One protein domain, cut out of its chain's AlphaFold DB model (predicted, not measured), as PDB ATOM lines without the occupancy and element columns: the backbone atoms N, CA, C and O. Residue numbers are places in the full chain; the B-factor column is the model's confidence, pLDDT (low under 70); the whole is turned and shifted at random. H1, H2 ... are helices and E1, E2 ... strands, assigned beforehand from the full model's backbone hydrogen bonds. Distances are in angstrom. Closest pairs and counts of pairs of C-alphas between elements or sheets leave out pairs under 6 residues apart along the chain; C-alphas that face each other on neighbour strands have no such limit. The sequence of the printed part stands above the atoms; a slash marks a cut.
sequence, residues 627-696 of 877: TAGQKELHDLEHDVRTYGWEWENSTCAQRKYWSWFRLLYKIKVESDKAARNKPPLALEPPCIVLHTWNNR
ATOM      1  N   THR A 627     218.302 146.056 237.456       82.50
ATOM      2  CA  THR A 627     218.533 146.788 236.197       82.50
ATOM      3  C   THR A 627     217.626 146.367 235.044       82.50
ATOM      4  O   THR A 627     217.352 147.204 234.183       82.50
ATOM      5  N   ALA A 628     217.121 145.130 235.018       86.62
ATOM      6  CA  ALA A 628     216.284 144.645 233.926       86.62
ATOM      7  C   ALA A 628     214.949 145.401 233.841       86.62
ATOM      8  O   ALA A 628     214.223 145.547 234.828       86.62
ATOM      9  N   GLY A 629     214.600 145.842 232.634       86.56
ATOM     10  CA  GLY A 629     213.327 146.464 232.298       86.56
ATOM     11  C   GLY A 629     212.638 145.761 231.128       86.56
ATOM     12  O   GLY A 629     212.902 144.608 230.789       86.56
ATOM     13  N   GLN A 630     211.722 146.477 230.474       84.75
ATOM     14  CA  GLN A 630     210.933 145.923 229.366       84.75
ATOM     15  C   GLN A 630     211.781 145.526 228.145       84.75
ATOM     16  O   GLN A 630     211.377 144.655 227.372       84.75
ATOM     17  N   LYS A 631     212.946 146.156 227.951       84.50
ATOM     18  CA  LYS A 631     213.808 145.881 226.800       84.50
ATOM     19  C   LYS A 631     214.494 144.524 226.934       84.50
ATOM     20  O   LYS A 631     214.385 143.721 226.016       84.50
ATOM     21  N   GLU A 632     215.116 144.238 228.076       84.56
ATOM     22  CA  GLU A 632     215.781 142.958 228.342       84.56
ATOM     23  C   GLU A 632     214.795 141.784 228.230       84.56
ATOM     24  O   GLU A 632     215.135 140.747 227.664       84.56
ATOM     25  N   LEU A 633     213.545 141.965 228.680       84.19
ATOM     26  CA  LEU A 633     212.474 140.970 228.530       84.19
ATOM     27  C   LEU A 633     212.088 140.703 227.065       84.19
ATOM     28  O   LEU A 633     211.808 139.562 226.697       84.19
ATOM     29  N   HIS A 634     212.072 141.734 226.215       83.50
ATOM     30  CA  HIS A 634     211.846 141.562 224.778       83.50
ATOM     31  C   HIS A 634     213.058 140.969 224.054       83.50
ATOM     32  O   HIS A 634     212.866 140.138 223.167       83.50
ATOM     33  N   ASP A 635     214.280 141.349 224.430       81.50
ATOM     34  CA  ASP A 635     215.510 140.804 223.850       81.50
ATOM     35  C   ASP A 635     215.638 139.299 224.191       81.50
ATOM     36  O   ASP A 635     215.870 138.488 223.294       81.50
ATOM     37  N   LEU A 636     215.334 138.897 225.436       79.06
ATOM     38  CA  LEU A 636     215.249 137.493 225.883       79.06
ATOM     39  C   LEU A 636     214.242 136.658 225.062       79.06
ATOM     40  O   LEU A 636     214.481 135.483 224.783       79.06
ATOM     41  N   GLU A 637     213.119 137.260 224.661       74.44
ATOM     42  CA  GLU A 637     212.109 136.623 223.807       74.44
ATOM     43  C   GLU A 637     212.501 136.619 222.313       74.44
ATOM     44  O   GLU A 637     212.113 135.710 221.576       74.44
ATOM     45  N   HIS A 638     213.275 137.605 221.842       67.81
ATOM     46  CA  HIS A 638     213.640 137.735 220.427       67.81
ATOM     47  C   HIS A 638     214.864 136.909 220.022       67.81
ATOM     48  O   HIS A 638     214.879 136.356 218.915       67.81
ATOM     49  N   ASP A 639     215.872 136.822 220.895       59.88
ATOM     50  CA  ASP A 639     217.152 136.152 220.617       59.88
ATOM     51  C   ASP A 639     216.995 134.637 220.398       59.88
ATOM     52  O   ASP A 639     217.861 133.998 219.799       59.88
ATOM     53  N   VAL A 640     215.870 134.049 220.821       54.09
ATOM     54  CA  VAL A 640     215.562 132.627 220.629       54.09
ATOM     55  C   VAL A 640     214.098 132.455 220.212       54.09
ATOM     56  O   VAL A 640     213.191 132.322 221.032       54.09
ATOM     57  N   ARG A 641     213.868 132.375 218.894       51.06
ATOM     58  CA  ARG A 641     212.541 132.248 218.240       51.06
ATOM     59  C   ARG A 641     211.788 130.933 218.512       51.06
ATOM     60  O   ARG A 641     210.835 130.604 217.808       51.06
ATOM     61  N   THR A 642     212.233 130.171 219.498       54.38
ATOM     62  CA  THR A 642     211.742 128.847 219.882       54.38
ATOM     63  C   THR A 642     211.372 128.790 221.365       54.38
ATOM     64  O   THR A 642     211.318 127.703 221.930       54.38
ATOM     65  N   TYR A 643     211.091 129.927 222.009       64.81
ATOM     66  CA  TYR A 643     210.577 129.959 223.378       64.81
ATOM     67  C   TYR A 643     209.061 130.139 223.476       64.81
ATOM     68  O   TYR A 643     208.432 130.838 222.685       64.81
ATOM     69  N   GLY A 644     208.489 129.520 224.507       77.12
ATOM     70  CA  GLY A 644     207.143 129.799 224.985       77.12
ATOM     71  C   GLY A 644     207.102 129.746 226.506       77.12
ATOM     72  O   GLY A 644     207.608 128.792 227.101       77.12
ATOM     73  N   TRP A 645     206.496 130.754 227.129       84.56
ATOM     74  CA  TRP A 645     206.299 130.794 228.575       84.56
ATOM     75  C   TRP A 645     205.047 129.992 228.952       84.56
ATOM     76  O   TRP A 645     203.967 130.248 228.410       84.56
ATOM     77  N   GLU A 646     205.186 129.027 229.862       86.81
ATOM     78  CA  GLU A 646     204.095 128.212 230.413       86.81
ATOM     79  C   GLU A 646     203.861 128.577 231.889       86.81
ATOM     80  O   GLU A 646     204.809 128.768 232.652       86.81
ATOM     81  N   TRP A 647     202.589 128.666 232.290       89.19
ATOM     82  CA  TRP A 647     202.169 128.776 233.692       89.19
ATOM     83  C   TRP A 647     201.814 127.369 234.188       89.19
ATOM     84  O   TRP A 647     200.709 126.880 233.938       89.19
ATOM     85  N   GLU A 648     202.771 126.702 234.838       84.69
ATOM     86  CA  GLU A 648     202.720 125.263 235.137       84.69
ATOM     87  C   GLU A 648     201.561 124.908 236.086       84.69
ATOM     88  O   GLU A 648     200.826 123.957 235.824       84.69
ATOM     89  N   ASN A 649     201.343 125.702 237.142       85.50
ATOM     90  CA  ASN A 649     200.236 125.529 238.094       85.50
ATOM     91  C   ASN A 649     198.970 126.332 237.727       85.50
ATOM     92  O   ASN A 649     198.154 126.640 238.595       85.50
ATOM     93  N   SER A 650     198.777 126.693 236.452       81.19
ATOM     94  CA  SER A 650     197.551 127.388 236.043       81.19
ATOM     95  C   SER A 650     196.308 126.501 236.177       81.19
ATOM     96  O   SER A 650     196.331 125.304 235.892       81.19
ATOM     97  N   THR A 651     195.160 127.114 236.470       70.75
ATOM     98  CA  THR A 651     193.842 126.451 236.438       70.75
ATOM     99  C   THR A 651     193.351 126.131 235.013       70.75
ATOM    100  O   THR A 651     192.196 125.749 234.810       70.75
ATOM    101  N   CYS A 652     194.187 126.307 233.982       67.19
ATOM    102  CA  CYS A 652     193.790 126.092 232.597       67.19
ATOM    103  C   CYS A 652     193.882 124.608 232.221       67.19
ATOM    104  O   CYS A 652     194.966 124.039 232.160       67.19
ATOM    105  N   ALA A 653     192.754 124.003 231.837       65.38
ATOM    106  CA  ALA A 653     192.673 122.600 231.405       65.38
ATOM    107  C   ALA A 653     193.489 122.241 230.135       65.38
ATOM    108  O   ALA A 653     193.453 121.102 229.675       65.38
ATOM    109  N   GLN A 654     194.192 123.202 229.530       71.88
ATOM    110  CA  GLN A 654     195.070 123.001 228.380       71.88
ATOM    111  C   GLN A 654     196.388 123.735 228.611       71.88
ATOM    112  O   GLN A 654     196.373 124.949 228.832       71.88
ATOM    113  N   ARG A 655     197.510 123.023 228.451       75.31
ATOM    114  CA  ARG A 655     198.842 123.637 228.382       75.31
ATOM    115  C   ARG A 655     198.894 124.630 227.231       75.31
ATOM    116  O   ARG A 655     198.455 124.326 226.118       75.31
ATOM    117  N   LYS A 656     199.392 125.828 227.514       79.94
ATOM    118  CA  LYS A 656     199.466 126.943 226.573       79.94
ATOM    119  C   LYS A 656     200.782 127.671 226.760       79.94
ATOM    120  O   LYS A 656     201.246 127.852 227.879       79.94
ATOM    121  N   TYR A 657     201.324 128.098 225.630       83.50
ATOM    122  CA  TYR A 657     202.555 128.859 225.535       83.50
ATOM    123  C   TYR A 657     202.204 130.294 225.165       83.50
ATOM    124  O   TYR A 657     201.450 130.533 224.216       83.50
ATOM    125  N   TRP A 658     202.726 131.242 225.931       80.19
ATOM    126  CA  TRP A 658     202.467 132.666 225.765       80.19
ATOM    127  C   TRP A 658     203.773 133.441 225.574       80.19
ATOM    128  O   TRP A 658     204.847 132.963 225.939       80.19
ATOM    129  N   SER A 659     203.660 134.657 225.033       82.88
ATOM    130  CA  SER A 659     204.684 135.680 225.241       82.88
ATOM    131  C   SER A 659     204.666 136.153 226.690       82.88
ATOM    132  O   SER A 659     203.617 136.058 227.339       82.88
ATOM    133  N   TRP A 660     205.774 136.710 227.190       85.19
ATOM    134  CA  TRP A 660     205.863 137.177 228.584       85.19
ATOM    135  C   TRP A 660     204.707 138.139 228.919       85.19
ATOM    136  O   TRP A 660     203.997 137.955 229.907       85.19
ATOM    137  N   PHE A 661     204.408 139.081 228.018       84.56
ATOM    138  CA  PHE A 661     203.306 140.025 228.200       84.56
ATOM    139  C   PHE A 661     201.932 139.332 228.251       84.56
ATOM    140  O   PHE A 661     201.096 139.647 229.100       84.56
ATOM    141  N   ARG A 662     201.668 138.369 227.353       83.62
ATOM    142  CA  ARG A 662     200.378 137.652 227.335       83.62
ATOM    143  C   ARG A 662     200.212 136.728 228.536       83.62
ATOM    144  O   ARG A 662     199.075 136.534 228.968       83.62
ATOM    145  N   LEU A 663     201.309 136.203 229.078       87.12
ATOM    146  CA  LEU A 663     201.324 135.466 230.335       87.12
ATOM    147  C   LEU A 663     200.919 136.379 231.501       87.12
ATOM    148  O   LEU A 663     199.928 136.083 232.169       87.12
ATOM    149  N   LEU A 664     201.585 137.526 231.681       88.81
ATOM    150  CA  LEU A 664     201.229 138.494 232.730       88.81
ATOM    151  C   LEU A 664     199.775 138.976 232.601       88.81
ATOM    152  O   LEU A 664     199.045 139.014 233.591       88.81
ATOM    153  N   TYR A 665     199.308 139.264 231.380       87.00
ATOM    154  CA  TYR A 665     197.906 139.624 231.135       87.00
ATOM    155  C   TYR A 665     196.939 138.508 231.545       87.00
ATOM    156  O   TYR A 665     195.900 138.773 232.151       87.00
ATOM    157  N   LYS A 666     197.275 137.248 231.245       86.69
ATOM    158  CA  LYS A 666     196.452 136.097 231.621       86.69
ATOM    159  C   LYS A 666     196.408 135.903 233.141       86.69
ATOM    160  O   LYS A 666     195.319 135.676 233.662       86.69
ATOM    161  N   ILE A 667     197.541 136.044 233.831       88.81
ATOM    162  CA  ILE A 667     197.628 135.979 235.300       88.81
ATOM    163  C   ILE A 667     196.786 137.095 235.926       88.81
ATOM    164  O   ILE A 667     195.902 136.803 236.730       88.81
ATOM    165  N   LYS A 668     196.947 138.348 235.472       88.81
ATOM    166  CA  LYS A 668     196.125 139.489 235.914       88.81
ATOM    167  C   LYS A 668     194.626 139.212 235.760       88.81
ATOM    168  O   LYS A 668     193.861 139.485 236.677       88.81
ATOM    169  N   VAL A 669     194.189 138.678 234.616       86.25
ATOM    170  CA  VAL A 669     192.765 138.389 234.360       86.25
ATOM    171  C   VAL A 669     192.216 137.289 235.273       86.25
ATOM    172  O   VAL A 669     191.048 137.367 235.651       86.25
ATOM    173  N   GLU A 670     193.007 136.274 235.632       86.69
ATOM    174  CA  GLU A 670     192.561 135.258 236.594       86.69
ATOM    175  C   GLU A 670     192.595 135.770 238.042       86.69
ATOM    176  O   GLU A 670     191.621 135.548 238.755       86.69
ATOM    177  N   SER A 671     193.610 136.543 238.449       87.50
ATOM    178  CA  SER A 671     193.645 137.235 239.753       87.50
ATOM    179  C   SER A 671     192.439 138.179 239.916       87.50
ATOM    180  O   SER A 671     191.669 138.066 240.871       87.50
ATOM    181  N   ASP A 672     192.134 138.989 238.893       86.44
ATOM    182  CA  ASP A 672     190.955 139.864 238.863       86.44
ATOM    183  C   ASP A 672     189.618 139.106 238.915       86.44
ATOM    184  O   ASP A 672     188.593 139.709 239.231       86.44
ATOM    185  N   LYS A 673     189.561 137.819 238.556       86.50
ATOM    186  CA  LYS A 673     188.363 136.983 238.763       86.50
ATOM    187  C   LYS A 673     188.345 136.384 240.163       86.50
ATOM    188  O   LYS A 673     187.309 136.422 240.812       86.50
ATOM    189  N   ALA A 674     189.480 135.866 240.622       86.75
ATOM    190  CA  ALA A 674     189.626 135.240 241.926       86.75
ATOM    191  C   ALA A 674     189.257 136.218 243.060       86.75
ATOM    192  O   ALA A 674     188.471 135.871 243.942       86.75
ATOM    193  N   ALA A 675     189.679 137.482 242.940       85.88
ATOM    194  CA  ALA A 675     189.310 138.581 243.834       85.88
ATOM    195  C   ALA A 675     187.829 139.025 243.749       85.88
ATOM    196  O   ALA A 675     187.342 139.698 244.655       85.88
ATOM    197  N   ARG A 676     187.102 138.679 242.672       85.25
ATOM    198  CA  ARG A 676     185.660 138.972 242.507       85.25
ATOM    199  C   ARG A 676     184.746 137.892 243.095       85.25
ATOM    200  O   ARG A 676     183.551 138.147 243.239       85.25
ATOM    201  N   ASN A 677     185.276 136.713 243.418       84.50
ATOM    202  CA  ASN A 677     184.501 135.651 244.053       84.50
ATOM    203  C   ASN A 677     184.047 136.069 245.465       84.50
ATOM    204  O   ASN A 677     184.686 136.890 246.126       84.50
ATOM    205  N   LYS A 678     182.945 135.482 245.941       84.00
ATOM    206  CA  LYS A 678     182.453 135.628 247.317       84.00
ATOM    207  C   LYS A 678     182.405 134.235 247.970       84.00
ATOM    208  O   LYS A 678     181.514 133.466 247.614       84.00
ATOM    209  N   PRO A 679     183.324 133.883 248.890       84.94
ATOM    210  CA  PRO A 679     184.498 134.653 249.319       84.94
ATOM    211  C   PRO A 679     185.580 134.764 248.222       84.94
ATOM    212  O   PRO A 679     185.583 133.953 247.291       84.94
ATOM    213  N   PRO A 680     186.514 135.732 248.327       85.31
ATOM    214  CA  PRO A 680     187.649 135.836 247.413       85.31
ATOM    215  C   PRO A 680     188.494 134.561 247.423       85.31
ATOM    216  O   PRO A 680     188.792 134.008 248.482       85.31
ATOM    217  N   LEU A 681     188.896 134.102 246.240       85.88
ATOM    218  CA  LEU A 681     189.761 132.936 246.092       85.88
ATOM    219  C   LEU A 681     191.223 133.395 246.074       85.88
ATOM    220  O   LEU A 681     191.604 134.178 245.209       85.88
ATOM    221  N   ALA A 682     192.046 132.886 246.989       81.31
ATOM    222  CA  ALA A 682     193.493 133.046 246.895       81.31
ATOM    223  C   ALA A 682     194.037 132.125 245.791       81.31
ATOM    224  O   ALA A 682     193.730 130.929 245.776       81.31
ATOM    225  N   LEU A 683     194.828 132.672 244.869       83.88
ATOM    226  CA  LEU A 683     195.570 131.879 243.891       83.88
ATOM    227  C   LEU A 683     196.920 131.457 244.482       83.88
ATOM    228  O   LEU A 683     197.524 132.185 245.268       83.88
ATOM    229  N   GLU A 684     197.414 130.286 244.086       81.12
ATOM    230  CA  GLU A 684     198.805 129.924 244.367       81.12
ATOM    231  C   GLU A 684     199.765 130.831 243.573       81.12
ATOM    232  O   GLU A 684     199.453 131.179 242.426       81.12
ATOM    233  N   PRO A 685     200.953 131.166 244.118       85.00
ATOM    234  CA  PRO A 685     201.981 131.888 243.375       85.00
ATOM    235  C   PRO A 685     202.278 131.210 242.024       85.00
ATOM    236  O   PRO A 685     202.431 129.982 241.975       85.00
ATOM    237  N   PRO A 686     202.343 131.962 240.911       88.44
ATOM    238  CA  PRO A 686     202.461 131.369 239.587       88.44
ATOM    239  C   PRO A 686     203.843 130.751 239.368       88.44
ATOM    240  O   PRO A 686     204.861 131.438 239.358       88.44
ATOM    241  N   CYS A 687     203.873 129.442 239.131       86.94
ATOM    242  CA  CYS A 687     205.073 128.736 238.707       86.94
ATOM    243  C   CYS A 687     205.249 128.909 237.194       86.94
ATOM    244  O   CYS A 687     204.407 128.461 236.408       86.94
ATOM    245  N   ILE A 688     206.326 129.583 236.793       89.38
ATOM    246  CA  ILE A 688     206.609 129.923 235.397       89.38
ATOM    247  C   ILE A 688     207.778 129.086 234.884       89.38
ATOM    248  O   ILE A 688     208.800 128.928 235.554       89.38
ATOM    249  N   VAL A 689     207.611 128.545 233.677       85.62
ATOM    250  CA  VAL A 689     208.600 127.698 233.005       85.62
ATOM    251  C   VAL A 689     208.811 128.191 231.576       85.62
ATOM    252  O   VAL A 689     207.857 128.504 230.859       85.62
ATOM    253  N   LEU A 690     210.073 128.243 231.147       84.62
ATOM    254  CA  LEU A 690     210.467 128.635 229.796       84.62
ATOM    255  C   LEU A 690     210.769 127.393 228.944       84.62
ATOM    256  O   LEU A 690     211.725 126.655 229.200       84.62
ATOM    257  N   HIS A 691     209.956 127.154 227.913       79.56
ATOM    258  CA  HIS A 691     210.056 125.955 227.075       79.56
ATOM    259  C   HIS A 691     210.818 126.211 225.776       79.56
ATOM    260  O   HIS A 691     210.327 126.922 224.903       79.56
ATOM    261  N   THR A 692     211.984 125.573 225.622       71.88
ATOM    262  CA  THR A 692     212.707 125.476 224.339       71.88
ATOM    263  C   THR A 692     211.996 124.489 223.409       71.88
ATOM    264  O   THR A 692     211.955 123.287 223.681       71.88
ATOM    265  N   TRP A 693     211.513 124.961 222.263       58.72
ATOM    266  CA  TRP A 693     211.068 124.124 221.154       58.72
ATOM    267  C   TRP A 693     212.290 123.596 220.396       58.72
ATOM    268  O   TRP A 693     212.837 124.246 219.507       58.72
ATOM    269  N   ASN A 694     212.733 122.395 220.762       47.38
ATOM    270  CA  ASN A 694     213.758 121.660 220.025       47.38
ATOM    271  C   ASN A 694     213.096 120.919 218.847       47.38
ATOM    272  O   ASN A 694     212.335 119.978 219.072       47.38
ATOM    273  N   ASN A 695     213.424 121.273 217.597       43.03
ATOM    274  CA  ASN A 695     212.850 120.623 216.400       43.03
ATOM    275  C   ASN A 695     213.128 119.102 216.303       43.03
ATOM    276  O   ASN A 695     212.420 118.394 215.592       43.03
ATOM    277  N   ARG A 696     214.091 118.573 217.075       40.00
ATOM    278  CA  ARG A 696     214.491 117.149 217.092       40.00
ATOM    279  C   ARG A 696     213.397 116.156 217.512       40.00
ATOM    280  O   ARG A 696     213.552 114.961 217.286       40.00
TER     281      ARG A 696
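This is residues 627 to 696 of the 877 residues of the protein "Proteophosphoglycan ppg4" of Rhodosporidium toruloides (strain ATCC 204091 / IIP 30 / MTCC 1151) (UniProt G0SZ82). The long helix H2 packs with residues 660 to 667 on a small two-stranded ribbon, E1 and E2, mainly on E1, while the shorter helix H1 stands steeply to H2 near its first residue. Residues 675 to 687 extend beyond the last residue of H2 and fold back to E2; residues 648 to 659 make another long loop between E1 and H2. The printed part has 70 residues, with two named helices and two named strands in the order H1, E1, H2, E2; the sheet order is E1 - E2, antiparallel. The class is mixed, helices and strands, with under half of the residues in named elements. The whole is loose, with a radius of gyration of the C-alphas of 14.3 A, and its outline is flat, 45 by 33 by 15 A.

H1, residues 630 to 638, and H2, residues 660 to 674, are close but not clearly touching: their closest C-alphas, of Leu 633 and Trp 660, are 7.6 A apart. They run opposite ways at a steep tilt of 65 degrees. E1, residues 643 to 647, comes closest to H2 at the C-alphas of Trp 645 and Trp 660, 6.4 A apart. E1 and E2, residues 688 to 692, are antiparallel neighbours at 152 degrees; N 646 and O 689 are 2.9 A apart, within hydrogen-bond range, and N 691 and O 644 3.0 A. H1 and E2 are apart. In H1 and H2 every O i to N i+4 pair is within hydrogen-bond range.

H1 begins at C-alpha 630, (210.933, 145.923, 229.366), and is 12.4 A long. E1 measures 13.4 A, H2 21.1 A and E2 13.4 A; E2 ends at C-alpha 692, (212.707, 125.476, 224.339).

The C-alphas farthest apart, of Lys 678 and Arg 696, are 47.8 A apart. The printed part has no cut. The link H1 to E1 is tight; E1 to H2 and H2 to E2 are long links. Mean pLDDT of the printed part is 79.1, and residues 638 to 643, 652 to 653 and 693 to 696 are under 70.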